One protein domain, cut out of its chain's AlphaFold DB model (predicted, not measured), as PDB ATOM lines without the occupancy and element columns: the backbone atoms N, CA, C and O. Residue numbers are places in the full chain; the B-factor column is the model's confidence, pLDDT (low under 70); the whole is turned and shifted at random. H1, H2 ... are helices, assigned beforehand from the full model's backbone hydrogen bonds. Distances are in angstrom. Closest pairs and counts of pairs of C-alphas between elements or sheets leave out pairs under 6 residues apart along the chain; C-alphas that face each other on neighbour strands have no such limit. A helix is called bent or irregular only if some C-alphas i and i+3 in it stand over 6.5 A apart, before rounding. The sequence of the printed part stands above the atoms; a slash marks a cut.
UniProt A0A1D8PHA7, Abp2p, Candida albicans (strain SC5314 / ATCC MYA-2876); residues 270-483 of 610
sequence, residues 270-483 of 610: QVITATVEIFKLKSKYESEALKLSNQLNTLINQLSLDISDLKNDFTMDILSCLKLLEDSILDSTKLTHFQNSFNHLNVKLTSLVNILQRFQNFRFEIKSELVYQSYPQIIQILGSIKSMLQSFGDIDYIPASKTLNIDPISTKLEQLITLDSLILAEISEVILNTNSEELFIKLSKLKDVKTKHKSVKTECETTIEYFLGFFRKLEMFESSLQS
ATOM      1  N   GLN A 270     195.306 124.530 207.469       87.36
ATOM      2  CA  GLN A 270     196.129 125.741 207.475       87.36
ATOM      3  C   GLN A 270     195.283 127.004 207.644       87.36
ATOM      4  O   GLN A 270     195.625 127.863 208.453       87.36
ATOM      5  N   VAL A 271     194.135 127.082 206.958       88.94
ATOM      6  CA  VAL A 271     193.182 128.199 207.072       88.94
ATOM      7  C   VAL A 271     192.693 128.348 208.513       88.94
ATOM      8  O   VAL A 271     192.733 129.449 209.068       88.94
ATOM      9  N   ILE A 272     192.288 127.247 209.152       88.20
ATOM     10  CA  ILE A 272     191.835 127.245 210.548       88.20
ATOM     11  C   ILE A 272     192.974 127.649 211.492       88.20
ATOM     12  O   ILE A 272     192.778 128.489 212.375       88.20
ATOM     13  N   THR A 273     194.171 127.092 211.304       88.30
ATOM     14  CA  THR A 273     195.334 127.370 212.161       88.30
ATOM     15  C   THR A 273     195.767 128.829 212.068       88.30
ATOM     16  O   THR A 273     195.886 129.497 213.099       88.30
ATOM     17  N   ALA A 274     195.919 129.351 210.850       89.58
ATOM     18  CA  ALA A 274     196.265 130.744 210.606       89.58
ATOM     19  C   ALA A 274     195.182 131.693 211.127       89.58
ATOM     20  O   ALA A 274     195.501 132.702 211.747       89.58
ATOM     21  N   THR A 275     193.900 131.344 210.978       90.08
ATOM     22  CA  THR A 275     192.805 132.136 211.555       90.08
ATOM     23  C   THR A 275     192.932 132.224 213.075       90.08
ATOM     24  O   THR A 275     192.916 133.317 213.642       90.08
ATOM     25  N   VAL A 276     193.129 131.096 213.762       88.57
ATOM     26  CA  VAL A 276     193.337 131.083 215.218       88.57
ATOM     27  C   VAL A 276     194.574 131.898 215.618       88.57
ATOM     28  O   VAL A 276     194.545 132.601 216.632       88.57
ATOM     29  N   GLU A 277     195.653 131.846 214.838       89.14
ATOM     30  CA  GLU A 277     196.864 132.631 215.087       89.14
ATOM     31  C   GLU A 277     196.657 134.138 214.886       89.14
ATOM     32  O   GLU A 277     197.046 134.923 215.757       89.14
ATOM     33  N   ILE A 278     195.958 134.546 213.824       90.76
ATOM     34  CA  ILE A 278     195.548 135.936 213.589       90.76
ATOM     35  C   ILE A 278     194.757 136.462 214.788       90.76
ATOM     36  O   ILE A 278     195.072 137.535 215.303       90.76
ATOM     37  N   PHE A 279     193.779 135.708 215.298       88.57
ATOM     38  CA  PHE A 279     192.981 136.139 216.450       88.57
ATOM     39  C   PHE A 279     193.791 136.222 217.754       88.57
ATOM     40  O   PHE A 279     193.553 137.115 218.577       88.57
ATOM     41  N   LYS A 280     194.782 135.342 217.948       88.44
ATOM     42  CA  LYS A 280     195.726 135.433 219.075       88.44
ATOM     43  C   LYS A 280     196.598 136.682 218.966       88.44
ATOM     44  O   LYS A 280     196.737 137.410 219.950       88.44
ATOM     45  N   LEU A 281     197.152 136.958 217.785       88.66
ATOM     46  CA  LEU A 281     197.962 138.151 217.544       88.66
ATOM     47  C   LEU A 281     197.133 139.431 217.660       88.66
ATOM     48  O   LEU A 281     197.584 140.364 218.316       88.66
ATOM     49  N   LYS A 282     195.895 139.445 217.151       88.66
ATOM     50  CA  LYS A 282     194.912 140.520 217.361       88.66
ATOM     51  C   LYS A 282     194.689 140.788 218.847       88.66
ATOM     52  O   LYS A 282     194.832 141.920 219.296       88.66
ATOM     53  N   SER A 283     194.382 139.752 219.628       88.75
ATOM     54  CA  SER A 283     194.131 139.894 221.071       88.75
ATOM     55  C   SER A 283     195.365 140.421 221.814       88.75
ATOM     56  O   SER A 283     195.254 141.254 222.717       88.75
ATOM     57  N   LYS A 284     196.559 139.973 221.404       88.36
ATOM     58  CA  LYS A 284     197.837 140.462 221.931       88.36
ATOM     59  C   LYS A 284     198.079 141.928 221.560       88.36
ATOM     60  O   LYS A 284     198.440 142.707 222.436       88.36
ATOM     61  N   TYR A 285     197.851 142.305 220.301       91.24
ATOM     62  CA  TYR A 285     197.944 143.687 219.828       91.24
ATOM     63  C   TYR A 285     197.030 144.598 220.640       91.24
ATOM     64  O   TYR A 285     197.497 145.582 221.200       91.24
ATOM     65  N   GLU A 286     195.747 144.250 220.762       89.33
ATOM     66  CA  GLU A 286     194.760 145.068 221.474       89.33
ATOM     67  C   GLU A 286     195.132 145.251 222.950       89.33
ATOM     68  O   GLU A 286     195.038 146.361 223.475       89.33
ATOM     69  N   SER A 287     195.628 144.193 223.597       89.32
ATOM     70  CA  SER A 287     196.067 144.236 224.996       89.32
ATOM     71  C   SER A 287     197.307 145.118 225.195       89.32
ATOM     72  O   SER A 287     197.313 145.990 226.067       89.32
ATOM     73  N   GLU A 288     198.349 144.928 224.380       91.00
ATOM     74  CA  GLU A 288     199.601 145.693 224.483       91.00
ATOM     75  C   GLU A 288     199.413 147.154 224.051       91.00
ATOM     76  O   GLU A 288     199.906 148.065 224.716       91.00
ATOM     77  N   ALA A 289     198.641 147.406 222.990       92.10
ATOM     78  CA  ALA A 289     198.336 148.754 222.520       92.10
ATOM     79  C   ALA A 289     197.523 149.540 223.557       92.10
ATOM     80  O   ALA A 289     197.807 150.716 223.803       92.10
ATOM     81  N   LEU A 290     196.549 148.899 224.214       90.82
ATOM     82  CA  LEU A 290     195.783 149.522 225.292       90.82
ATOM     83  C   LEU A 290     196.672 149.834 226.501       90.82
ATOM     84  O   LEU A 290     196.613 150.945 227.036       90.82
ATOM     85  N   LYS A 291     197.524 148.885 226.907       91.39
ATOM     86  CA  LYS A 291     198.491 149.074 227.997       91.39
ATOM     87  C   LYS A 291     199.424 150.252 227.707       91.39
ATOM     88  O   LYS A 291     199.513 151.159 228.536       91.39
ATOM     89  N   LEU A 292     200.039 150.285 226.523       93.28
ATOM     90  CA  LEU A 292     200.929 151.368 226.105       93.28
ATOM     91  C   LEU A 292     200.195 152.714 226.076       93.28
ATOM     92  O   LEU A 292     200.678 153.693 226.639       93.28
ATOM     93  N   SER A 293     199.006 152.776 225.472       92.31
ATOM     94  CA  SER A 293     198.223 154.016 225.377       92.31
ATOM     95  C   SER A 293     197.875 154.587 226.759       92.31
ATOM     96  O   SER A 293     197.982 155.797 226.973       92.31
ATOM     97  N   ASN A 294     197.528 153.726 227.722       92.43
ATOM     98  CA  ASN A 294     197.252 154.127 229.104       92.43
ATOM     99  C   ASN A 294     198.512 154.601 229.843       92.43
ATOM    100  O   ASN A 294     198.459 155.605 230.562       92.43
ATOM    101  N   GLN A 295     199.649 153.927 229.643       94.06
ATOM    102  CA  GLN A 295     200.935 154.351 230.204       94.06
ATOM    103  C   GLN A 295     201.358 155.717 229.651       94.06
ATOM    104  O   GLN A 295     201.675 156.614 230.431       94.06
ATOM    105  N   LEU A 296     201.276 155.915 228.330       94.34
ATOM    106  CA  LEU A 296     201.586 157.191 227.683       94.34
ATOM    107  C   LEU A 296     200.703 158.322 228.213       94.34
ATOM    108  O   LEU A 296     201.222 159.362 228.597       94.34
ATOM    109  N   ASN A 297     199.386 158.113 228.307       93.93
ATOM    110  CA  ASN A 297     198.467 159.115 228.855       93.93
ATOM    111  C   ASN A 297     198.829 159.510 230.294       93.93
ATOM    112  O   ASN A 297     198.836 160.691 230.634       93.93
ATOM    113  N   THR A 298     199.130 158.521 231.138       95.08
ATOM    114  CA  THR A 298     199.487 158.753 232.545       95.08
ATOM    115  C   THR A 298     200.765 159.584 232.648       95.08
ATOM    116  O   THR A 298     200.798 160.571 233.380       95.08
ATOM    117  N   LEU A 299     201.788 159.236 231.863       94.95
ATOM    118  CA  LEU A 299     203.068 159.943 231.850       94.95
ATOM    119  C   LEU A 299     202.951 161.347 231.266       94.95
ATOM    120  O   LEU A 299     203.483 162.280 231.853       94.95
ATOM    121  N   ILE A 300     202.228 161.525 230.158       94.88
ATOM    122  CA  ILE A 300     202.000 162.845 229.557       94.88
ATOM    123  C   ILE A 300     201.323 163.771 230.568       94.88
ATOM    124  O   ILE A 300     201.775 164.900 230.751       94.88
ATOM    125  N   ASN A 301     200.295 163.295 231.274       94.62
ATOM    126  CA  ASN A 301     199.613 164.092 232.291       94.62
ATOM    127  C   ASN A 301     200.540 164.432 233.465       94.62
ATOM    128  O   ASN A 301     200.583 165.584 233.893       94.62
ATOM    129  N   GLN A 302     201.305 163.454 233.957       93.80
ATOM    130  CA  GLN A 302     202.238 163.657 235.064       93.80
ATOM    131  C   GLN A 302     203.340 164.662 234.700       93.80
ATOM    132  O   GLN A 302     203.558 165.621 235.429       93.80
ATOM    133  N   LEU A 303     203.985 164.487 233.546       93.43
ATOM    134  CA  LEU A 303     205.039 165.376 233.062       93.43
ATOM    135  C   LEU A 303     204.505 166.782 232.752       93.43
ATOM    136  O   LEU A 303     205.184 167.767 233.018       93.43
ATOM    137  N   SER A 304     203.274 166.902 232.247       93.59
ATOM    138  CA  SER A 304     202.652 168.216 232.019       93.59
ATOM    139  C   SER A 304     202.407 168.979 233.325       93.59
ATOM    140  O   SER A 304     202.587 170.197 233.362       93.59
ATOM    141  N   LEU A 305     202.024 168.275 234.396       93.05
ATOM    142  CA  LEU A 305     201.903 168.859 235.734       93.05
ATOM    143  C   LEU A 305     203.280 169.232 236.299       93.05
ATOM    144  O   LEU A 305     203.460 170.355 236.764       93.05
ATOM    145  N   ASP A 306     204.260 168.337 236.170       93.16
ATOM    146  CA  ASP A 306     205.630 168.551 236.646       93.16
ATOM    147  C   ASP A 306     206.266 169.801 235.997       93.16
ATOM    148  O   ASP A 306     206.851 170.620 236.701       93.16
ATOM    149  N   ILE A 307     206.085 170.028 234.683       91.59
ATOM    150  CA  ILE A 307     206.527 171.271 234.006       91.59
ATOM    151  C   ILE A 307     205.893 172.512 234.635       91.59
ATOM    152  O   ILE A 307     206.555 173.536 234.786       91.59
ATOM    153  N   SER A 308     204.599 172.460 234.954       90.40
ATOM    154  CA  SER A 308     203.904 173.607 235.540       90.40
ATOM    155  C   SER A 308     204.462 173.955 236.921       90.40
ATOM    156  O   SER A 308     204.590 175.134 237.243       90.40
ATOM    157  N   ASP A 309     204.818 172.944 237.714       90.10
ATOM    158  CA  ASP A 309     205.382 173.121 239.054       90.10
ATOM    159  C   ASP A 309     206.849 173.582 239.030       90.10
ATOM    160  O   ASP A 309     207.298 174.253 239.963       90.10
ATOM    161  N   LEU A 310     207.593 173.265 237.966       90.95
ATOM    162  CA  LEU A 310     208.982 173.706 237.785       90.95
ATOM    163  C   LEU A 310     209.110 175.207 237.499       90.95
ATOM    164  O   LEU A 310     210.108 175.800 237.888       90.95
ATOM    165  N   LYS A 311     208.080 175.843 236.928       87.23
ATOM    166  CA  LYS A 311     208.063 177.287 236.610       87.23
ATOM    167  C   LYS A 311     207.989 178.214 237.832       87.23
ATOM    168  O   LYS A 311     207.883 179.431 237.681       87.23
ATOM    169  N   ASN A 312     207.970 177.663 239.044       85.35
ATOM    170  CA  ASN A 312     208.006 178.450 240.272       85.35
ATOM    171  C   ASN A 312     209.402 179.063 240.486       85.35
ATOM    172  O   ASN A 312     210.418 178.409 240.275       85.35
ATOM    173  N   ASP A 313     209.462 180.305 240.974       86.62
ATOM    174  CA  ASP A 313     210.733 180.988 241.248       86.62
ATOM    175  C   ASP A 313     211.326 180.561 242.604       86.62
ATOM    176  O   ASP A 313     211.164 181.219 243.638       86.62
ATOM    177  N   PHE A 314     212.012 179.416 242.599       88.26
ATOM    178  CA  PHE A 314     212.678 178.876 243.784       88.26
ATOM    179  C   PHE A 314     213.793 179.795 244.296       88.26
ATOM    180  O   PHE A 314     213.989 179.901 245.507       88.26
ATOM    181  N   THR A 315     214.506 180.487 243.406       86.79
ATOM    182  CA  THR A 315     215.623 181.366 243.774       86.79
ATOM    183  C   THR A 315     215.139 182.541 244.615       86.79
ATOM    184  O   THR A 315     215.693 182.795 245.689       86.79
ATOM    185  N   MET A 316     214.072 183.221 244.192       88.19
ATOM    186  CA  MET A 316     213.484 184.321 244.959       88.19
ATOM    187  C   MET A 316     212.894 183.858 246.291       88.19
ATOM    188  O   MET A 316     213.059 184.547 247.303       88.19
ATOM    189  N   ASP A 317     212.262 182.682 246.328       90.25
ATOM    190  CA  ASP A 317     211.749 182.109 247.575       90.25
ATOM    191  C   ASP A 317     212.891 181.814 248.574       90.25
ATOM    192  O   ASP A 317     212.775 182.131 249.765       90.25
ATOM    193  N   ILE A 318     214.024 181.274 248.101       89.82
ATOM    194  CA  ILE A 318     215.217 181.027 248.928       89.82
ATOM    195  C   ILE A 318     215.813 182.352 249.417       89.82
ATOM    196  O   ILE A 318     216.073 182.498 250.613       89.82
ATOM    197  N   LEU A 319     215.999 183.338 248.533       89.52
ATOM    198  CA  LEU A 319     216.548 184.650 248.898       89.52
ATOM    199  C   LEU A 319     215.678 185.366 249.939       89.52
ATOM    200  O   LEU A 319     216.202 185.913 250.914       89.52
ATOM    201  N   SER A 320     214.356 185.323 249.767       89.95
ATOM    202  CA  SER A 320     213.390 185.864 250.726       89.95
ATOM    203  C   SER A 320     213.522 185.185 252.093       89.95
ATOM    204  O   SER A 320     213.642 185.856 253.122       89.95
ATOM    205  N   CYS A 321     213.620 183.852 252.109       90.89
ATOM    206  CA  CYS A 321     213.794 183.084 253.338       90.89
ATOM    207  C   CYS A 321     215.128 183.401 254.040       90.89
ATOM    208  O   CYS A 321     215.156 183.620 255.252       90.89
ATOM    209  N   LEU A 322     216.236 183.492 253.295       89.03
ATOM    210  CA  LEU A 322     217.550 183.848 253.847       89.03
ATOM    211  C   LEU A 322     217.588 185.288 254.373       89.03
ATOM    212  O   LEU A 322     218.301 185.574 255.336       89.03
ATOM    213  N   LYS A 323     216.812 186.198 253.778       88.85
ATOM    214  CA  LYS A 323     216.679 187.568 254.279       88.85
ATOM    215  C   LYS A 323     215.931 187.626 255.610       88.85
ATOM    216  O   LYS A 323     216.354 188.360 256.496       88.85
ATOM    217  N   LEU A 324     214.889 186.815 255.800       89.37
ATOM    218  CA  LEU A 324     214.220 186.689 257.102       89.37
ATOM    219  C   LEU A 324     215.151 186.127 258.187       89.37
ATOM    220  O   LEU A 324     215.082 186.551 259.341       89.37
ATOM    221  N   LEU A 325     216.050 185.212 257.816       88.43
ATOM    222  CA  LEU A 325     217.078 184.708 258.724       88.43
ATOM    223  C   LEU A 325     218.084 185.805 259.104       88.43
ATOM    224  O   LEU A 325     218.399 185.967 260.282       88.43
ATOM    225  N   GLU A 326     218.546 186.601 258.138       86.37
ATOM    226  CA  GLU A 326     219.414 187.762 258.389       86.37
ATOM    227  C   GLU A 326     218.745 188.793 259.309       86.37
ATOM    228  O   GLU A 326     219.351 189.279 260.262       86.37
ATOM    229  N   ASP A 327     217.464 189.064 259.090       86.86
ATOM    230  CA  ASP A 327     216.656 189.924 259.947       86.86
ATOM    231  C   ASP A 327     216.563 189.390 261.390       86.86
ATOM    232  O   ASP A 327     216.576 190.175 262.342       86.86
ATOM    233  N   SER A 328     216.522 188.064 261.567       85.81
ATOM    234  CA  SER A 328     216.490 187.419 262.887       85.81
ATOM    235  C   SER A 328     217.809 187.524 263.666       85.81
ATOM    236  O   SER A 328     217.822 187.422 264.895       85.81
ATOM    237  N   ILE A 329     218.925 187.776 262.968       84.10
ATOM    238  CA  ILE A 329     220.227 188.058 263.590       84.10
ATOM    239  C   ILE A 329     220.201 189.420 264.292       84.10
ATOM    240  O   ILE A 329     220.810 189.566 265.355       84.10
ATOM    241  N   LEU A 330     219.498 190.399 263.713       83.82
ATOM    242  CA  LEU A 330     219.316 191.736 264.283       83.82
ATOM    243  C   LEU A 330     218.210 191.758 265.344       83.82
ATOM    244  O   LEU A 330     218.367 192.403 266.379       83.82
ATOM    245  N   ASP A 331     217.112 191.043 265.095       82.84
ATOM    246  CA  ASP A 331     215.947 190.974 265.971       82.84
ATOM    247  C   ASP A 331     215.495 189.524 266.177       82.84
ATOM    248  O   ASP A 331     214.785 188.940 265.357       82.84
ATOM    249  N   SER A 332     215.858 188.955 267.329       80.04
ATOM    250  CA  SER A 332     215.524 187.568 267.677       80.04
ATOM    251  C   SER A 332     214.020 187.256 267.664       80.04
ATOM    252  O   SER A 332     213.653 186.087 267.547       80.04
ATOM    253  N   THR A 333     213.139 188.264 267.748       83.33
ATOM    254  CA  THR A 333     211.682 188.053 267.687       83.33
ATOM    255  C   THR A 333     211.200 187.648 266.292       83.33
ATOM    256  O   THR A 333     210.177 186.976 266.173       83.33
ATOM    257  N   LYS A 334     211.969 187.962 265.238       86.16
ATOM    258  CA  LYS A 334     211.665 187.588 263.847       86.16
ATOM    259  C   LYS A 334     212.001 186.134 263.505       86.16
ATOM    260  O   LYS A 334     211.623 185.662 262.433       86.16
ATOM    261  N   LEU A 335     212.667 185.402 264.403       85.91
ATOM    262  CA  LEU A 335     213.057 184.004 264.181       85.91
ATOM    263  C   LEU A 335     211.850 183.098 263.877       85.91
ATOM    264  O   LEU A 335     211.932 182.234 263.012       85.91
ATOM    265  N   THR A 336     210.707 183.330 264.526       86.63
ATOM    266  CA  THR A 336     209.475 182.562 264.266       86.63
ATOM    267  C   THR A 336     208.922 182.808 262.863       86.63
ATOM    268  O   THR A 336     208.386 181.896 262.235       86.63
ATOM    269  N   HIS A 337     209.068 184.029 262.340       89.44
ATOM    270  CA  HIS A 337     208.643 184.363 260.984       89.44
ATOM    271  C   HIS A 337     209.519 183.658 259.943       89.44
ATOM    272  O   HIS A 337     208.986 183.088 258.990       89.44
ATOM    273  N   PHE A 338     210.835 183.613 260.182       91.30
ATOM    274  CA  PHE A 338     211.756 182.788 259.402       91.30
ATOM    275  C   PHE A 338     211.341 181.311 259.429       91.30
ATOM    276  O   PHE A 338     211.152 180.736 258.366       91.30
ATOM    277  N   GLN A 339     211.128 180.713 260.606       90.25
ATOM    278  CA  GLN A 339     210.780 179.289 260.727       90.25
ATOM    279  C   GLN A 339     209.495 178.935 259.962       90.25
ATOM    280  O   GLN A 339     209.441 177.925 259.261       90.25
ATOM    281  N   ASN A 340     208.474 179.794 260.024       90.88
ATOM    282  CA  ASN A 340     207.242 179.603 259.256       90.88
ATOM    283  C   ASN A 340     207.480 179.700 257.739       90.88
ATOM    284  O   ASN A 340     206.972 178.869 256.986       90.88
ATOM    285  N   SER A 341     208.272 180.679 257.291       92.36
ATOM    286  CA  SER A 341     208.647 180.821 255.878       92.36
ATOM    287  C   SER A 341     209.494 179.644 255.392       92.36
ATOM    288  O   SER A 341     209.285 179.147 254.286       92.36
ATOM    289  N   PHE A 342     210.421 179.169 256.222       93.83
ATOM    290  CA  PHE A 342     211.281 178.031 255.931       93.83
ATOM    291  C   PHE A 342     210.472 176.744 255.806       93.83
ATOM    292  O   PHE A 342     210.702 175.980 254.877       93.83
ATOM    293  N   ASN A 343     209.471 176.523 256.663       92.11
ATOM    294  CA  ASN A 343     208.577 175.371 256.540       92.11
ATOM    295  C   ASN A 343     207.835 175.362 255.193       92.11
ATOM    296  O   ASN A 343     207.762 174.320 254.544       92.11
ATOM    297  N   HIS A 344     207.332 176.517 254.741       92.04
ATOM    298  CA  HIS A 344     206.675 176.642 253.433       92.04
ATOM    299  C   HIS A 344     207.644 176.402 252.269       92.04
ATOM    300  O   HIS A 344     207.342 175.645 251.345       92.04
ATOM    301  N   LEU A 345     208.839 176.992 252.339       93.44
ATOM    302  CA  LEU A 345     209.897 176.775 251.355       93.44
ATOM    303  C   LEU A 345     210.327 175.303 251.309       93.44
ATOM    304  O   LEU A 345     210.446 174.733 250.231       93.44
ATOM    305  N   ASN A 346     210.501 174.655 252.458       92.54
ATOM    306  CA  ASN A 346     210.897 173.254 252.546       92.54
ATOM    307  C   ASN A 346     209.878 172.331 251.858       92.54
ATOM    308  O   ASN A 346     210.277 171.380 251.188       92.54
ATOM    309  N   VAL A 347     208.575 172.624 251.950       92.46
ATOM    310  CA  VAL A 347     207.541 171.891 251.197       92.46
ATOM    311  C   VAL A 347     207.741 172.059 249.688       92.46
ATOM    312  O   VAL A 347     207.748 171.062 248.964       92.46
ATOM    313  N   LYS A 348     207.974 173.289 249.208       91.79
ATOM    314  CA  LYS A 348     208.255 173.561 247.786       91.79
ATOM    315  C   LYS A 348     209.521 172.849 247.297       91.79
ATOM    316  O   LYS A 348     209.482 172.184 246.266       91.79
ATOM    317  N   LEU A 349     210.620 172.933 248.048       92.01
ATOM    318  CA  LEU A 349     211.891 172.290 247.696       92.01
ATOM    319  C   LEU A 349     211.791 170.764 247.738       92.01
ATOM    320  O   LEU A 349     212.363 170.083 246.891       92.01
ATOM    321  N   THR A 350     211.023 170.212 248.678       91.87
ATOM    322  CA  THR A 350     210.728 168.773 248.711       91.87
ATOM    323  C   THR A 350     209.924 168.355 247.479       91.87
ATOM    324  O   THR A 350     210.236 167.332 246.872       91.87
ATOM    325  N   SER A 351     208.934 169.155 247.066       91.95
ATOM    326  CA  SER A 351     208.191 168.919 245.821       91.95
ATOM    327  C   SER A 351     209.118 168.918 244.604       91.95
ATOM    328  O   SER A 351     209.082 167.974 243.817       91.95
ATOM    329  N   LEU A 352     210.019 169.904 244.510       93.03
ATOM    330  CA  LEU A 352     211.029 169.977 243.455       93.03
ATOM    331  C   LEU A 352     211.896 168.713 243.422       93.03
ATOM    332  O   LEU A 352     211.998 168.076 242.381       93.03
ATOM    333  N   VAL A 353     212.460 168.287 244.556       91.31
ATOM    334  CA  VAL A 353     213.268 167.052 244.624       91.31
ATOM    335  C   VAL A 353     212.473 165.834 244.152       91.31
ATOM    336  O   VAL A 353     213.009 165.003 243.418       91.31
ATOM    337  N   ASN A 354     211.194 165.736 244.517       92.66
ATOM    338  CA  ASN A 354     210.337 164.641 244.067       92.66
ATOM    339  C   ASN A 354     210.085 164.691 242.550       92.66
ATOM    340  O   ASN A 354     210.085 163.640 241.912       92.66
ATOM    341  N   ILE A 355     209.886 165.880 241.965       93.46
ATOM    342  CA  ILE A 355     209.766 166.066 240.508       93.46
ATOM    343  C   ILE A 355     211.045 165.593 239.813       93.46
ATOM    344  O   ILE A 355     210.976 164.782 238.890       93.46
ATOM    345  N   LEU A 356     212.212 166.026 240.302       92.54
ATOM    346  CA  LEU A 356     213.509 165.630 239.751       92.54
ATOM    347  C   LEU A 356     213.679 164.105 239.781       92.54
ATOM    348  O   LEU A 356     213.955 163.493 238.753       92.54
ATOM    349  N   GLN A 357     213.427 163.462 240.924       91.32
ATOM    350  CA  GLN A 357     213.526 162.003 241.058       91.32
ATOM    351  C   GLN A 357     212.572 161.253 240.118       91.32
ATOM    352  O   GLN A 357     212.972 160.272 239.486       91.32
ATOM    353  N   ARG A 358     211.320 161.715 239.983       92.13
ATOM    354  CA  ARG A 358     210.361 161.126 239.034       92.13
ATOM    355  C   ARG A 358     210.835 161.279 237.593       92.13
ATOM    356  O   ARG A 358     210.761 160.312 236.836       92.13
ATOM    357  N   PHE A 359     211.346 162.453 237.228       92.77
ATOM    358  CA  PHE A 359     211.878 162.700 235.892       92.77
ATOM    359  C   PHE A 359     213.120 161.850 235.599       92.77
ATOM    360  O   PHE A 359     213.243 161.319 234.496       92.77
ATOM    361  N   GLN A 360     213.990 161.634 236.592       89.81
ATOM    362  CA  GLN A 360     215.121 160.708 236.486       89.81
ATOM    363  C   GLN A 360     214.642 159.313 236.083       89.81
ATOM    364  O   GLN A 360     215.064 158.767 235.066       89.81
ATOM    365  N   ASN A 361     213.713 158.758 236.864       89.68
ATOM    366  CA  ASN A 361     213.177 157.425 236.631       89.68
ATOM    367  C   ASN A 361     212.509 157.322 235.252       89.68
ATOM    368  O   ASN A 361     212.742 156.381 234.493       89.68
ATOM    369  N   PHE A 362     211.724 158.342 234.897       91.37
ATOM    370  CA  PHE A 362     211.106 158.431 233.585       91.37
ATOM    371  C   PHE A 362     212.144 158.389 232.455       91.37
ATOM    372  O   PHE A 362     212.003 157.593 231.529       91.37
ATOM    373  N   ARG A 363     213.192 159.215 232.520       87.10
ATOM    374  CA  ARG A 363     214.168 159.365 231.436       87.10
ATOM    375  C   ARG A 363     215.037 158.122 231.241       87.10
ATOM    376  O   ARG A 363     215.327 157.768 230.098       87.10
ATOM    377  N   PHE A 364     215.461 157.485 232.331       83.42
ATOM    378  CA  PHE A 364     216.428 156.384 232.282       83.42
ATOM    379  C   PHE A 364     215.783 155.006 232.125       83.42
ATOM    380  O   PHE A 364     216.299 154.185 231.364       83.42
ATOM    381  N   GLU A 365     214.652 154.763 232.785       84.22
ATOM    382  CA  GLU A 365     214.015 153.443 232.798       84.22
ATOM    383  C   GLU A 365     212.781 153.411 231.893       84.22
ATOM    384  O   GLU A 365     212.716 152.635 230.942       84.22
ATOM    385  N   ILE A 366     211.822 154.306 232.130       89.26
ATOM    386  CA  ILE A 366     210.495 154.191 231.510       89.26
ATOM    387  C   ILE A 366     210.524 154.574 230.025       89.26
ATOM    388  O   ILE A 366     210.004 153.849 229.181       89.26
ATOM    389  N   LYS A 367     211.134 155.711 229.671       87.74
ATOM    390  CA  LYS A 367     211.182 156.207 228.286       87.74
ATOM    391  C   LYS A 367     211.849 155.189 227.363       87.74
ATOM    392  O   LYS A 367     211.377 154.985 226.246       87.74
ATOM    393  N   SER A 368     212.936 154.568 227.819       84.19
ATOM    394  CA  SER A 368     213.683 153.602 227.016       84.19
ATOM    395  C   SER A 368     212.867 152.329 226.759       84.19
ATOM    396  O   SER A 368     212.812 151.875 225.617       84.19
ATOM    397  N   GLU A 369     212.153 151.814 227.765       87.79
ATOM    398  CA  GLU A 369     211.225 150.685 227.614       87.79
ATOM    399  C   GLU A 369     210.100 151.003 226.614       87.79
ATOM    400  O   GLU A 369     209.875 150.252 225.663       87.79
ATOM    401  N   LEU A 370     209.435 152.152 226.763       88.74
ATOM    402  CA  LEU A 370     208.296 152.506 225.910       88.74
ATOM    403  C   LEU A 370     208.702 152.729 224.446       88.74
ATOM    404  O   LEU A 370     208.036 152.224 223.542       88.74
ATOM    405  N   VAL A 371     209.790 153.472 224.210       86.93
ATOM    406  CA  VAL A 371     210.235 153.866 222.862       86.93
ATOM    407  C   VAL A 371     210.924 152.716 222.127       86.93
ATOM    408  O   VAL A 371     210.709 152.559 220.928       86.93
ATOM    409  N   TYR A 372     211.753 151.919 222.810       85.95
ATOM    410  CA  TYR A 372     212.615 150.927 222.152       85.95
ATOM    411  C   TYR A 372     212.160 149.477 222.324       85.95
ATOM    412  O   TYR A 372     212.690 148.607 221.631       85.95
ATOM    413  N   GLN A 373     211.187 149.207 223.202       87.69
ATOM    414  CA  GLN A 373     210.625 147.867 223.391       87.69
ATOM    415  C   GLN A 373     209.132 147.825 223.087       87.69
ATOM    416  O   GLN A 373     208.735 147.208 222.100       87.69
ATOM    417  N   SER A 374     208.306 148.503 223.887       89.98
ATOM    418  CA  SER A 374     206.846 148.368 223.798       89.98
ATOM    419  C   SER A 374     206.294 148.847 222.454       89.98
ATOM    420  O   SER A 374     205.491 148.149 221.833       89.98
ATOM    421  N   TYR A 375     206.734 150.014 221.974       92.51
ATOM    422  CA  TYR A 375     206.259 150.570 220.706       92.51
ATOM    423  C   TYR A 375     206.698 149.740 219.477       92.51
ATOM    424  O   TYR A 375     205.823 149.342 218.703       92.51
ATOM    425  N   PRO A 376     207.987 149.368 219.309       89.93
ATOM    426  CA  PRO A 376     208.411 148.464 218.236       89.93
ATOM    427  C   PRO A 376     207.724 147.096 218.275       89.93
ATOM    428  O   PRO A 376     207.367 146.566 217.224       89.93
ATOM    429  N   GLN A 377     207.477 146.544 219.468       89.25
ATOM    430  CA  GLN A 377     206.760 145.278 219.623       89.25
ATOM    431  C   GLN A 377     205.334 145.358 219.064       89.25
ATOM    432  O   GLN A 377     204.891 144.442 218.373       89.25
ATOM    433  N   ILE A 378     204.611 146.449 219.331       91.05
ATOM    434  CA  ILE A 378     203.254 146.662 218.806       91.05
ATOM    435  C   ILE A 378     203.271 146.807 217.281       91.05
ATOM    436  O   ILE A 378     202.432 146.203 216.610       91.05
ATOM    437  N   ILE A 379     204.242 147.547 216.729       90.94
ATOM    438  CA  ILE A 379     204.421 147.676 215.272       90.94
ATOM    439  C   ILE A 379     204.668 146.309 214.638       90.94
ATOM    440  O   ILE A 379     204.034 145.984 213.635       90.94
ATOM    441  N   GLN A 380     205.550 145.493 215.224       90.03
ATOM    442  CA  GLN A 380     205.814 144.153 214.716       90.03
ATOM    443  C   GLN A 380     204.549 143.291 214.737       90.03
ATOM    444  O   GLN A 380     204.232 142.680 213.722       90.03
ATOM    445  N   ILE A 381     203.819 143.253 215.857       90.58
ATOM    446  CA  ILE A 381     202.594 142.449 215.955       90.58
ATOM    447  C   ILE A 381     201.587 142.892 214.887       90.58
ATOM    448  O   ILE A 381     201.005 142.039 214.220       90.58
ATOM    449  N   LEU A 382     201.411 144.203 214.677       90.28
ATOM    450  CA  LEU A 382     200.538 144.700 213.615       90.28
ATOM    451  C   LEU A 382     201.023 144.268 212.228       90.28
ATOM    452  O   LEU A 382     200.213 143.850 211.405       90.28
ATOM    453  N   GLY A 383     202.328 144.370 211.969       89.38
ATOM    454  CA  GLY A 383     202.940 143.917 210.724       89.38
ATOM    455  C   GLY A 383     202.664 142.438 210.458       89.38
ATOM    456  O   GLY A 383     202.241 142.092 209.360       89.38
ATOM    457  N   SER A 384     202.805 141.582 211.475       89.67
ATOM    458  CA  SER A 384     202.483 140.154 211.384       89.67
ATOM    459  C   SER A 384     200.998 139.911 211.098       89.67
ATOM    460  O   SER A 384     200.681 139.105 210.231       89.67
ATOM    461  N   ILE A 385     200.084 140.628 211.767       90.04
ATOM    462  CA  ILE A 385     198.638 140.519 211.496       90.04
ATOM    463  C   ILE A 385     198.336 140.896 210.042       90.04
ATOM    464  O   ILE A 385     197.641 140.153 209.358       90.04
ATOM    465  N   LYS A 386     198.870 142.027 209.563       89.44
ATOM    466  CA  LYS A 386     198.658 142.495 208.187       89.44
ATOM    467  C   LYS A 386     199.233 141.525 207.159       89.44
ATOM    468  O   LYS A 386     198.544 141.190 206.208       89.44
ATOM    469  N   SER A 387     200.458 141.048 207.374       88.09
ATOM    470  CA  SER A 387     201.109 140.085 206.481       88.09
ATOM    471  C   SER A 387     200.319 138.782 206.376       88.09
ATOM    472  O   SER A 387     200.181 138.251 205.281       88.09
ATOM    473  N   MET A 388     199.783 138.277 207.492       88.25
ATOM    474  CA  MET A 388     198.933 137.088 207.459       88.25
ATOM    475  C   MET A 388     197.590 137.380 206.796       88.25
ATOM    476  O   MET A 388     197.163 136.603 205.969       88.25
ATOM    477  N   LEU A 389     196.914 138.493 207.099       88.24
ATOM    478  CA  LEU A 389     195.635 138.810 206.450       88.24
ATOM    479  C   LEU A 389     195.773 138.984 204.932       88.24
ATOM    480  O   LEU A 389     194.887 138.559 204.196       88.24
ATOM    481  N   GLN A 390     196.910 139.508 204.468       87.47
ATOM    482  CA  GLN A 390     197.228 139.613 203.043       87.47
ATOM    483  C   GLN A 390     197.292 138.253 202.330       87.47
ATOM    484  O   GLN A 390     197.011 138.192 201.133       87.47
ATOM    485  N   SER A 391     197.601 137.151 203.031       86.44
ATOM    486  CA  SER A 391     197.572 135.808 202.428       86.44
ATOM    487  C   SER A 391     196.142 135.321 202.144       86.44
ATOM    488  O   SER A 391     195.928 134.496 201.258       86.44
ATOM    489  N   PHE A 392     195.143 135.856 202.853       85.89
ATOM    490  CA  PHE A 392     193.723 135.547 202.644       85.89
ATOM    491  C   PHE A 392     193.076 136.406 201.546       85.89
ATOM    492  O   PHE A 392     191.991 136.075 201.065       85.89
ATOM    493  N   GLY A 393     193.723 137.502 201.144       83.99
ATOM    494  CA  GLY A 393     193.219 138.463 200.167       83.99
ATOM    495  C   GLY A 393     193.580 139.900 200.538       83.99
ATOM    496  O   GLY A 393     194.408 140.143 201.410       83.99
ATOM    497  N   ASP A 394     192.938 140.871 199.891       82.34
ATOM    498  CA  ASP A 394     193.137 142.302 200.163       82.34
ATOM    499  C   ASP A 394     192.373 142.740 201.430       82.34
ATOM    500  O   ASP A 394     191.386 143.473 201.367       82.34
ATOM    501  N   ILE A 395     192.767 142.191 202.587       84.97
ATOM    502  CA  ILE A 395     192.118 142.427 203.884       84.97
ATOM    503  C   ILE A 395     193.036 143.264 204.777       84.97
ATOM    504  O   ILE A 395     194.080 142.805 205.245       84.97
ATOM    505  N   ASP A 396     192.601 144.483 205.085       84.75
ATOM    506  CA  ASP A 396     193.278 145.369 206.028       84.75
ATOM    507  C   ASP A 396     192.731 145.206 207.449       84.75
ATOM    508  O   ASP A 396     191.530 145.302 207.686       84.75
ATOM    509  N   TYR A 397     193.618 145.026 208.431       86.39
ATOM    510  CA  TYR A 397     193.223 144.948 209.840       86.39
ATOM    511  C   TYR A 397     192.692 146.284 210.380       86.39
ATOM    512  O   TYR A 397     193.371 147.313 210.291       86.39
ATOM    513  N   ILE A 398     191.536 146.238 211.049       83.75
ATOM    514  CA  ILE A 398     190.899 147.383 211.703       83.75
ATOM    515  C   ILE A 398     190.791 147.114 213.216       83.75
ATOM    516  O   ILE A 398     190.024 146.248 213.639       83.75
ATOM    517  N   PRO A 399     191.517 147.864 214.070       81.00
ATOM    518  CA  PRO A 399     191.401 147.730 215.521       81.00
ATOM    519  C   PRO A 399     189.997 148.052 216.049       81.00
ATOM    520  O   PRO A 399     189.322 148.953 215.547       81.00
ATOM    521  N   ALA A 400     189.598 147.397 217.146       77.23
ATOM    522  CA  ALA A 400     188.281 147.581 217.773       77.23
ATOM    523  C   ALA A 400     187.987 149.030 218.223       77.23
ATOM    524  O   ALA A 400     186.831 149.437 218.314       77.23
ATOM    525  N   SER A 401     189.026 149.823 218.506       78.74
ATOM    526  CA  SER A 401     188.903 151.249 218.818       78.74
ATOM    527  C   SER A 401     189.913 152.063 218.021       78.74
ATOM    528  O   SER A 401     191.095 151.728 217.966       78.74
ATOM    529  N   LYS A 402     189.472 153.220 217.515       79.23
ATOM    530  CA  LYS A 402     190.334 154.190 216.817       79.23
ATOM    531  C   LYS A 402     191.504 154.671 217.677       79.23
ATOM    532  O   LYS A 402     192.538 155.048 217.142       79.23
ATOM    533  N   THR A 403     191.372 154.647 219.006       79.57
ATOM    534  CA  THR A 403     192.446 155.046 219.934       79.57
ATOM    535  C   THR A 403     193.593 154.040 220.011       79.57
ATOM    536  O   THR A 403     194.629 154.364 220.587       79.57
ATOM    537  N   LEU A 404     193.388 152.825 219.488       84.84
ATOM    538  CA  LEU A 404     194.381 151.751 219.417       84.84
ATOM    539  C   LEU A 404     195.093 151.711 218.059       84.84
ATOM    540  O   LEU A 404     195.909 150.823 217.834       84.84
ATOM    541  N   ASN A 405     194.790 152.640 217.149       87.36
ATOM    542  CA  ASN A 405     195.558 152.798 215.920       87.36
ATOM    543  C   ASN A 405     196.993 153.242 216.243       87.36
ATOM    544  O   ASN A 405     197.250 153.864 217.279       87.36
ATOM    545  N   ILE A 406     197.922 152.960 215.328       88.10
ATOM    546  CA  ILE A 406     199.320 153.372 215.486       88.10
ATOM    547  C   ILE A 406     199.449 154.895 215.491       88.10
ATOM    548  O   ILE A 406     200.186 155.407 216.328       88.10
ATOM    549  N   ASP A 407     198.717 155.626 214.641       89.71
ATOM    550  CA  ASP A 407     198.911 157.080 214.527       89.71
ATOM    551  C   ASP A 407     198.667 157.815 215.857       89.71
ATOM    552  O   ASP A 407     199.565 158.532 216.301       89.71
ATOM    553  N   PRO A 408     197.547 157.593 216.584       89.47
ATOM    554  CA  PRO A 408     197.359 158.182 217.910       89.47
ATOM    555  C   PRO A 408     198.447 157.808 218.924       89.47
ATOM    556  O   PRO A 408     198.807 158.636 219.761       89.47
ATOM    557  N   ILE A 409     198.958 156.574 218.884       91.15
ATOM    558  CA  ILE A 409     200.036 156.127 219.780       91.15
ATOM    559  C   ILE A 409     201.347 156.839 219.420       91.15
ATOM    560  O   ILE A 409     202.026 157.338 220.316       91.15
ATOM    561  N   SER A 410     201.662 156.958 218.128       92.51
ATOM    562  CA  SER A 410     202.835 157.677 217.622       92.51
ATOM    563  C   SER A 410     202.793 159.152 218.012       92.51
ATOM    564  O   SER A 410     203.750 159.662 218.587       92.51
ATOM    565  N   THR A 411     201.656 159.830 217.813       93.02
ATOM    566  CA  THR A 411     201.487 161.235 218.213       93.02
ATOM    567  C   THR A 411     201.684 161.427 219.718       93.02
ATOM    568  O   THR A 411     202.327 162.384 220.143       93.02
ATOM    569  N   LYS A 412     201.174 160.514 220.553       92.26
ATOM    570  CA  LYS A 412     201.415 160.560 222.005       92.26
ATOM    571  C   LYS A 412     202.886 160.343 222.352       92.26
ATOM    572  O   LYS A 412     203.399 160.984 223.265       92.26
ATOM    573  N   LEU A 413     203.578 159.461 221.634       92.27
ATOM    574  CA  LEU A 413     205.005 159.231 221.837       92.27
ATOM    575  C   LEU A 413     205.830 160.475 221.468       92.27
ATOM    576  O   LEU A 413     206.726 160.860 222.214       92.27
ATOM    577  N   GLU A 414     205.485 161.154 220.375       92.54
ATOM    578  CA  GLU A 414     206.090 162.434 219.982       92.54
ATOM    579  C   GLU A 414     205.839 163.534 221.023       92.54
ATOM    580  O   GLU A 414     206.765 164.260 221.399       92.54
ATOM    581  N   GLN A 415     204.613 163.626 221.552       93.67
ATOM    582  CA  GLN A 415     204.285 164.533 222.659       93.67
ATOM    583  C   GLN A 415     205.145 164.239 223.890       93.67
ATOM    584  O   GLN A 415     205.700 165.161 224.484       93.67
ATOM    585  N   LEU A 416     205.315 162.964 224.241       92.21
ATOM    586  CA  LEU A 416     206.147 162.541 225.362       92.21
ATOM    587  C   LEU A 416     207.627 162.918 225.159       92.21
ATOM    588  O   LEU A 416     208.266 163.418 226.082       92.21
ATOM    589  N   ILE A 417     208.171 162.724 223.953       89.69
ATOM    590  CA  ILE A 417     209.550 163.113 223.599       89.69
ATOM    591  C   ILE A 417     209.730 164.639 223.647       89.69
ATOM    592  O   ILE A 417     210.769 165.138 224.092       89.69
ATOM    593  N   THR A 418     208.712 165.388 223.225       93.22
ATOM    594  CA  THR A 418     208.710 166.853 223.300       93.22
ATOM    595  C   THR A 418     208.700 167.322 224.754       93.22
ATOM    596  O   THR A 418     209.514 168.165 225.128       93.22
ATOM    597  N   LEU A 419     207.841 166.736 225.598       92.07
ATOM    598  CA  LEU A 419     207.776 167.033 227.033       92.07
ATOM    599  C   LEU A 419     209.090 166.715 227.749       92.07
ATOM    600  O   LEU A 419     209.553 167.525 228.543       92.07
ATOM    601  N   ASP A 420     209.724 165.585 227.431       90.89
ATOM    602  CA  ASP A 420     211.047 165.228 227.953       90.89
ATOM    603  C   ASP A 420     212.097 166.313 227.668       90.89
ATOM    604  O   ASP A 420     212.873 166.681 228.548       90.89
ATOM    605  N   SER A 421     212.093 166.863 226.452       90.73
ATOM    606  CA  SER A 421     213.032 167.917 226.053       90.73
ATOM    607  C   SER A 421     212.738 169.244 226.763       90.73
ATOM    608  O   SER A 421     213.666 169.931 227.190       90.73
ATOM    609  N   LEU A 422     211.457 169.590 226.926       93.43
ATOM    610  CA  LEU A 422     211.030 170.804 227.627       93.43
ATOM    611  C   LEU A 422     211.351 170.747 229.125       93.43
ATOM    612  O   LEU A 422     211.891 171.707 229.665       93.43
ATOM    613  N   ILE A 423     211.079 169.616 229.785       91.88
ATOM    614  CA  ILE A 423     211.402 169.418 231.206       91.88
ATOM    615  C   ILE A 423     212.902 169.497 231.431       91.88
ATOM    616  O   ILE A 423     213.343 170.126 232.384       91.88
ATOM    617  N   LEU A 424     213.695 168.873 230.558       90.77
ATOM    618  CA  LEU A 424     215.145 168.909 230.692       90.77
ATOM    619  C   LEU A 424     215.683 170.348 230.642       90.77
ATOM    620  O   LEU A 424     216.553 170.697 231.441       90.77
ATOM    621  N   ALA A 425     215.158 171.172 229.731       91.15
ATOM    622  CA  ALA A 425     215.524 172.582 229.632       91.15
ATOM    623  C   ALA A 425     215.129 173.356 230.901       91.15
ATOM    624  O   ALA A 425     215.978 174.017 231.491       91.15
ATOM    625  N   GLU A 426     213.886 173.195 231.361       91.28
ATOM    626  CA  GLU A 426     213.369 173.873 232.557       91.28
ATOM    627  C   GLU A 426     214.136 173.463 233.824       91.28
ATOM    628  O   GLU A 426     214.533 174.303 234.624       91.28
ATOM    629  N   ILE A 427     214.427 172.170 234.001       91.31
ATOM    630  CA  ILE A 427     215.226 171.689 235.133       91.31
ATOM    631  C   ILE A 427     216.642 172.270 235.091       91.31
ATOM    632  O   ILE A 427     217.171 172.660 236.132       91.31
ATOM    633  N   SER A 428     217.259 172.337 233.909       89.34
ATOM    634  CA  SER A 428     218.599 172.920 233.760       89.34
ATOM    635  C   SER A 428     218.603 174.400 234.157       89.34
ATOM    636  O   SER A 428     219.517 174.850 234.845       89.34
ATOM    637  N   GLU A 429     217.557 175.143 233.790       89.86
ATOM    638  CA  GLU A 429     217.372 176.540 234.189       89.86
ATOM    639  C   GLU A 429     217.157 176.687 235.704       89.86
ATOM    640  O   GLU A 429     217.827 177.497 236.347       89.86
ATOM    641  N   VAL A 430     216.299 175.855 236.305       89.47
ATOM    642  CA  VAL A 430     216.060 175.854 237.757       89.47
ATOM    643  C   VAL A 430     217.346 175.551 238.528       89.47
ATOM    644  O   VAL A 430     217.651 176.249 239.497       89.47
ATOM    645  N   ILE A 431     218.129 174.551 238.110       88.21
ATOM    646  CA  ILE A 431     219.398 174.192 238.763       88.21
ATOM    647  C   ILE A 431     220.409 175.337 238.645       88.21
ATOM    648  O   ILE A 431     221.001 175.722 239.656       88.21
ATOM    649  N   LEU A 432     220.552 175.934 237.457       87.16
ATOM    650  CA  LEU A 432     221.454 177.064 237.222       87.16
ATOM    651  C   LEU A 432     221.097 178.276 238.097       87.16
ATOM    652  O   LEU A 432     221.969 178.853 238.747       87.16
ATOM    653  N   ASN A 433     219.813 178.638 238.162       86.62
ATOM    654  CA  ASN A 433     219.333 179.777 238.949       86.62
ATOM    655  C   ASN A 433     219.473 179.540 240.461       86.62
ATOM    656  O   ASN A 433     219.726 180.475 241.232       86.62
ATOM    657  N   THR A 434     219.321 178.287 240.890       82.84
ATOM    658  CA  THR A 434     219.372 177.887 242.300       82.84
ATOM    659  C   THR A 434     220.808 177.707 242.805       82.84
ATOM    660  O   THR A 434     221.058 177.899 243.993       82.84
ATOM    661  N   ASN A 435     221.772 177.412 241.925       78.99
ATOM    662  CA  ASN A 435     223.204 177.345 242.250       78.99
ATOM    663  C   ASN A 435     223.948 178.664 241.938       78.99
ATOM    664  O   ASN A 435     225.120 178.669 241.559       78.99
ATOM    665  N   SER A 436     223.253 179.799 242.048       80.98
ATOM    666  CA  SER A 436     223.801 181.117 241.717       80.98
ATOM    667  C   SER A 436     224.829 181.617 242.742       80.98
ATOM    668  O   SER A 436     224.748 181.356 243.947       80.98
ATOM    669  N   GLU A 437     225.793 182.415 242.267       80.27
ATOM    670  CA  GLU A 437     226.851 183.007 243.102       80.27
ATOM    671  C   GLU A 437     226.278 183.883 244.235       80.27
ATOM    672  O   GLU A 437     226.821 183.919 245.341       80.27
ATOM    673  N   GLU A 438     225.132 184.533 244.003       84.78
ATOM    674  CA  GLU A 438     224.441 185.358 245.000       84.78
ATOM    675  C   GLU A 438     224.034 184.551 246.243       84.78
ATOM    676  O   GLU A 438     224.282 184.983 247.377       84.78
ATOM    677  N   LEU A 439     223.465 183.356 246.049       83.89
ATOM    678  CA  LEU A 439     223.069 182.467 247.142       83.89
ATOM    679  C   LEU A 439     224.288 181.976 247.928       83.89
ATOM    680  O   LEU A 439     224.268 181.970 249.164       83.89
ATOM    681  N   PHE A 440     225.384 181.658 247.239       82.84
ATOM    682  CA  PHE A 440     226.636 181.258 247.881       82.84
ATOM    683  C   PHE A 440     227.253 182.393 248.719       82.84
ATOM    684  O   PHE A 440     227.661 182.187 249.869       82.84
ATOM    685  N   ILE A 441     227.267 183.624 248.193       83.43
ATOM    686  CA  ILE A 441     227.705 184.821 248.930       83.43
ATOM    687  C   ILE A 441     226.809 185.061 250.155       83.43
ATOM    688  O   ILE A 441     227.294 185.460 251.217       83.43
ATOM    689  N   LYS A 442     225.500 184.818 250.051       84.13
ATOM    690  CA  LYS A 442     224.583 184.999 251.183       84.13
ATOM    691  C   LYS A 442     224.803 183.958 252.282       84.13
ATOM    692  O   LYS A 442     224.874 184.325 253.456       84.13
ATOM    693  N   LEU A 443     224.972 182.688 251.916       83.98
ATOM    694  CA  LEU A 443     225.235 181.602 252.866       83.98
ATOM    695  C   LEU A 443     226.600 181.747 253.551       83.98
ATOM    696  O   LEU A 443     226.702 181.541 254.759       83.98
ATOM    697  N   SER A 444     227.638 182.153 252.813       81.53
ATOM    698  CA  SER A 444     228.961 182.438 253.390       81.53
ATOM    699  C   SER A 444     228.916 183.599 254.385       81.53
ATOM    700  O   SER A 444     229.417 183.456 255.498       81.53
ATOM    701  N   LYS A 445     228.214 184.696 254.060       82.24
ATOM    702  CA  LYS A 445     227.985 185.800 255.008       82.24
ATOM    703  C   LYS A 445     227.311 185.326 256.292       82.24
ATOM    704  O   LYS A 445     227.752 185.727 257.361       82.24
ATOM    705  N   LEU A 446     226.281 184.477 256.196       80.18
ATOM    706  CA  LEU A 446     225.565 183.924 257.356       80.18
ATOM    707  C   LEU A 446     226.441 182.995 258.209       80.18
ATOM    708  O   LEU A 446     226.315 182.997 259.434       80.18
ATOM    709  N   LYS A 447     227.355 182.249 257.581       80.66
ATOM    710  CA  LYS A 447     228.313 181.369 258.267       80.66
ATOM    711  C   LYS A 447     229.284 182.141 259.168       80.66
ATOM    712  O   LYS A 447     229.647 181.648 260.234       80.66
ATOM    713  N   ASP A 448     229.666 183.354 258.770       77.46
ATOM    714  CA  ASP A 448     230.625 184.195 259.500       77.46
ATOM    715  C   ASP A 448     229.979 185.078 260.592       77.46
ATOM    716  O   ASP A 448     230.673 185.806 261.317       77.46
ATOM    717  N   VAL A 449     228.651 185.027 260.756       75.11
ATOM    718  CA  VAL A 449     227.926 185.879 261.711       75.11
ATOM    719  C   VAL A 449     228.208 185.484 263.163       75.11
ATOM    720  O   VAL A 449     227.912 184.381 263.623       75.11
ATOM    721  N   LYS A 450     228.678 186.457 263.953       69.58
ATOM    722  CA  LYS A 450     228.788 186.356 265.417       69.58
ATOM    723  C   LYS A 450     227.529 186.916 266.089       69.58
ATOM    724  O   LYS A 450     227.462 188.107 266.376       69.58
ATOM    725  N   THR A 451     226.545 186.064 266.373       68.55
ATOM    726  CA  THR A 451     225.355 186.441 267.162       68.55
ATOM    727  C   THR A 451     225.500 186.065 268.644       68.55
ATOM    728  O   THR A 451     226.125 185.061 268.987       68.55
ATOM    729  N   LYS A 452     224.921 186.880 269.541       71.44
ATOM    730  CA  LYS A 452     224.841 186.603 270.990       71.44
ATOM    731  C   LYS A 452     223.722 185.612 271.338       71.44
ATOM    732  O   LYS A 452     223.766 184.993 272.400       71.44
ATOM    733  N   HIS A 453     222.720 185.467 270.470       74.87
ATOM    734  CA  HIS A 453     221.556 184.619 270.713       74.87
ATOM    735  C   HIS A 453     221.840 183.184 270.268       74.87
ATOM    736  O   HIS A 453     221.938 182.897 269.075       74.87
ATOM    737  N   LYS A 454     221.956 182.271 271.240       80.35
ATOM    738  CA  LYS A 454     222.267 180.852 270.997       80.35
ATOM    739  C   LYS A 454     221.270 180.184 270.038       80.35
ATOM    740  O   LYS A 454     221.700 179.420 269.187       80.35
ATOM    741  N   SER A 455     219.977 180.498 270.150       80.53
ATOM    742  CA  SER A 455     218.917 179.941 269.292       80.53
ATOM    743  C   SER A 455     219.093 180.312 267.819       80.53
ATOM    744  O   SER A 455     219.091 179.429 266.970       80.53
ATOM    745  N   VAL A 456     219.317 181.596 267.526       82.43
ATOM    746  CA  VAL A 456     219.525 182.092 266.154       82.43
ATOM    747  C   VAL A 456     220.778 181.470 265.542       82.43
ATOM    748  O   VAL A 456     220.763 181.071 264.386       82.43
ATOM    749  N   LYS A 457     221.854 181.322 266.328       81.40
ATOM    750  CA  LYS A 457     223.083 180.670 265.858       81.40
ATOM    751  C   LYS A 457     222.826 179.231 265.391       81.40
ATOM    752  O   LYS A 457     223.256 178.869 264.302       81.40
ATOM    753  N   THR A 458     222.124 178.439 266.201       84.29
ATOM    754  CA  THR A 458     221.796 177.043 265.869       84.29
ATOM    755  C   THR A 458     220.892 176.947 264.638       84.29
ATOM    756  O   THR A 458     221.093 176.070 263.800       84.29
ATOM    757  N   GLU A 459     219.934 177.865 264.488       85.47
ATOM    758  CA  GLU A 459     219.070 177.919 263.303       85.47
ATOM    759  C   GLU A 459     219.861 178.272 262.033       85.47
ATOM    760  O   GLU A 459     219.678 177.630 261.000       85.47
ATOM    761  N   CYS A 460     220.793 179.233 262.109       84.48
ATOM    762  CA  CYS A 460     221.685 179.562 260.996       84.48
ATOM    763  C   CYS A 460     222.527 178.355 260.565       84.48
ATOM    764  O   CYS A 460     222.591 178.056 259.376       84.48
ATOM    765  N   GLU A 461     223.147 177.652 261.518       84.93
ATOM    766  CA  GLU A 461     223.948 176.450 261.243       84.93
ATOM    767  C   GLU A 461     223.098 175.370 260.551       84.93
ATOM    768  O   GLU A 461     223.470 174.886 259.482       84.93
ATOM    769  N   THR A 462     221.907 175.086 261.087       87.57
ATOM    770  CA  THR A 462     220.974 174.084 260.539       87.57
ATOM    771  C   THR A 462     220.494 174.451 259.132       87.57
ATOM    772  O   THR A 462     220.472 173.613 258.231       87.57
ATOM    773  N   THR A 463     220.139 175.719 258.915       87.69
ATOM    774  CA  THR A 463     219.654 176.220 257.622       87.69
ATOM    775  C   THR A 463     220.747 176.168 256.555       87.69
ATOM    776  O   THR A 463     220.491 175.770 255.418       87.69
ATOM    777  N   ILE A 464     221.984 176.530 256.913       86.35
ATOM    778  CA  ILE A 464     223.135 176.450 256.007       86.35
ATOM    779  C   ILE A 464     223.407 174.994 255.621       86.35
ATOM    780  O   ILE A 464     223.573 174.701 254.438       86.35
ATOM    781  N   GLU A 465     223.432 174.074 256.589       87.98
ATOM    782  CA  GLU A 465     223.623 172.645 256.313       87.98
ATOM    783  C   GLU A 465     222.520 172.082 255.410       87.98
ATOM    784  O   GLU A 465     222.820 171.343 254.469       87.98
ATOM    785  N   TYR A 466     221.265 172.485 255.638       91.66
ATOM    786  CA  TYR A 466     220.133 172.108 254.794       91.66
ATOM    787  C   TYR A 466     220.331 172.549 253.338       91.66
ATOM    788  O   TYR A 466     220.259 171.712 252.436       91.66
ATOM    789  N   PHE A 467     220.630 173.831 253.091       89.95
ATOM    790  CA  PHE A 467     220.797 174.339 251.724       89.95
ATOM    791  C   PHE A 467     222.032 173.763 251.031       89.95
ATOM    792  O   PHE A 467     221.948 173.388 249.867       89.95
ATOM    793  N   LEU A 468     223.153 173.599 251.743       86.66
ATOM    794  CA  LEU A 468     224.335 172.928 251.189       86.66
ATOM    795  C   LEU A 468     224.035 171.471 250.818       86.66
ATOM    796  O   LEU A 468     224.477 170.993 249.775       86.66
ATOM    797  N   GLY A 469     223.275 170.758 251.653       88.65
ATOM    798  CA  GLY A 469     222.814 169.405 251.346       88.65
ATOM    799  C   GLY A 469     221.864 169.367 250.147       88.65
ATOM    800  O   GLY A 469     221.959 168.464 249.320       88.65
ATOM    801  N   PHE A 470     220.976 170.352 250.028       91.22
ATOM    802  CA  PHE A 470     220.055 170.493 248.906       91.22
ATOM    803  C   PHE A 470     220.784 170.797 247.586       91.22
ATOM    804  O   PHE A 470     220.553 170.092 246.607       91.22
ATOM    805  N   PHE A 471     221.729 171.741 247.557       89.14
ATOM    806  CA  PHE A 471     222.514 172.039 246.351       89.14
ATOM    807  C   PHE A 471     223.349 170.846 245.892       89.14
ATOM    808  O   PHE A 471     223.344 170.518 244.710       89.14
ATOM    809  N   ARG A 472     223.957 170.098 246.823       88.13
ATOM    810  CA  ARG A 472     224.644 168.840 246.483       88.13
ATOM    811  C   ARG A 472     223.711 167.819 245.831       88.13
ATOM    812  O   ARG A 472     224.136 167.108 244.927       88.13
ATOM    813  N   LYS A 473     222.446 167.729 246.264       89.49
ATOM    814  CA  LYS A 473     221.454 166.852 245.614       89.49
ATOM    815  C   LYS A 473     221.149 167.308 244.187       89.49
ATOM    816  O   LYS A 473     221.016 166.449 243.322       89.49
ATOM    817  N   LEU A 474     221.059 168.619 243.944       88.99
ATOM    818  CA  LEU A 474     220.868 169.165 242.597       88.99
ATOM    819  C   LEU A 474     222.067 168.859 241.692       88.99
ATOM    820  O   LEU A 474     221.868 168.360 240.592       88.99
ATOM    821  N   GLU A 475     223.294 169.058 242.175       87.17
ATOM    822  CA  GLU A 475     224.523 168.742 241.428       87.17
ATOM    823  C   GLU A 475     224.634 167.242 241.108       87.17
ATOM    824  O   GLU A 475     224.964 166.851 239.988       87.17
ATOM    825  N   MET A 476     224.319 166.372 242.075       87.88
ATOM    826  CA  MET A 476     224.272 164.923 241.849       87.88
ATOM    827  C   MET A 476     223.227 164.546 240.795       87.88
ATOM    828  O   MET A 476     223.470 163.668 239.965       87.88
ATOM    829  N   PHE A 477     222.067 165.199 240.829       89.94
ATOM    830  CA  PHE A 477     221.010 164.982 239.856       89.94
ATOM    831  C   PHE A 477     221.427 165.465 238.457       89.94
ATOM    832  O   PHE A 477     221.298 164.708 237.494       89.94
ATOM    833  N   GLU A 478     222.004 166.661 238.337       87.08
ATOM    834  CA  GLU A 478     222.540 167.198 237.080       87.08
ATOM    835  C   GLU A 478     223.611 166.272 236.484       87.08
ATOM    836  O   GLU A 478     223.550 165.920 235.307       87.08
ATOM    837  N   SER A 479     224.542 165.783 237.312       87.05
ATOM    838  CA  SER A 479     225.548 164.804 236.888       87.05
ATOM    839  C   SER A 479     224.910 163.504 236.388       87.05
ATOM    840  O   SER A 479     225.365 162.937 235.392       87.05
ATOM    841  N   SER A 480     223.825 163.050 237.024       85.47
ATOM    842  CA  SER A 480     223.103 161.851 236.585       85.47
ATOM    843  C   SER A 480     222.458 162.028 235.208       85.47
ATOM    844  O   SER A 480     222.489 161.090 234.413       85.47
ATOM    845  N   LEU A 481     221.954 163.226 234.881       81.22
ATOM    846  CA  LEU A 481     221.332 163.523 233.586       81.22
ATOM    847  C   LEU A 481     222.309 163.442 232.404       81.22
ATOM    848  O   LEU A 481     221.868 163.227 231.276       81.22
ATOM    849  N   GLN A 482     223.613 163.589 232.653       75.22
ATOM    850  CA  GLN A 482     224.655 163.460 231.629       75.22
ATOM    851  C   GLN A 482     225.017 162.005 231.308       75.22
ATOM    852  O   GLN A 482     225.732 161.747 230.339       75.22
ATOM    853  N   SER A 483     224.549 161.045 232.108       73.60
ATOM    854  CA  SER A 483     224.742 159.631 231.801       73.60
ATOM    855  C   SER A 483     223.844 159.200 230.635       73.60
ATOM    856  O   SER A 483     222.730 159.694 230.468       73.60
TER     857      SER A 483
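What this domain is: This is residues 270 to 483 of the 610 residues of the protein "Abp2p" of Candida albicans (strain SC5314 / ATCC MYA-2876) (UniProt A0A1D8PHA7). A long, slender rod of aligned helices is built round H3, which runs nearly its whole length with a kink along the way. H1 and then H2 run alongside H3 the opposite way, H4 and then H5 make a further row that runs toward the end where H2 turns into H3, and H6 folds back from that end. At the other end, where H1 begins, H1 and H3 lie side by side. The printed part has 214 residues with six named helices, H1 to H6 in chain order, and no named strand; the class is all helix. The whole is extended, with a radius of gyration of the C-alphas of 26.5 A and spans of 92 by 29 by 21 A.

Where its parts are: The longest helix, H3, holds residues 332 to 392 and measures 86.1 A from C-alpha 332 at (215.524, 187.568, 267.677) to C-alpha 392. H3 has a kink of 38 degrees near residue 368, and it is only just irregular: C-alphas 333 and 336 are 6.8 A apart. H1, residues 270 to 310, begins with C-alpha 270 at (196.129, 125.741, 207.475) and measures 58.2 A. H2 is residues 314 to 330. H4, residues 406 to 434, measures 41.5 A, and H5 is residues 437 to 447. H6, residues 454 to 481, measures 41.2 A and ends with C-alpha 481 at (221.332, 163.523, 233.586).

How they stand to each other: The six helices form a bundle, helices side by side, mostly aligned. H3 and H1 touch, closest at the C-alphas of Ile 385 and Ile 278, 5.9 A, at a shallow tilt of 20 degrees, opposite ways. H3 touches H2 with residues 334 to 349 alone, closest at the C-alphas of Lys 334 and Ser 328, 4.9 A; the two are a hairpin. H3 and H4 are another hairpin, closest at the C-alphas of Arg 363 and Asp 420, 7.5 A. H1 touches H4 with residues 292 to 310 alone, closest at the C-alphas of Ile 300 and Leu 416, 5.9 A, and they run the same way. H4 and H6 touch at a steep tilt of 40 degrees, closest at the C-alphas of Ile 431 and Leu 474, 6.5 A. H5 and H6 are a hairpin, closest at the C-alphas of Leu 443 and Ile 464, 6.4 A. H1 is apart from H2, H5 and H6. Every O i to N i+4 pair is within hydrogen-bond range in H1, H4, H5 and H6; in H2 it is 12 of 13 and in H3 48 of 57.

The domain as a whole: The two C-alphas farthest apart are those of Gln 270 and Lys 452, 92.5 A. The printed part has no cut. The link from H3 to H4, residues 393 to 405, is long. The mean pLDDT of the printed part is 87.9, and residues 450 to 451 are under 70.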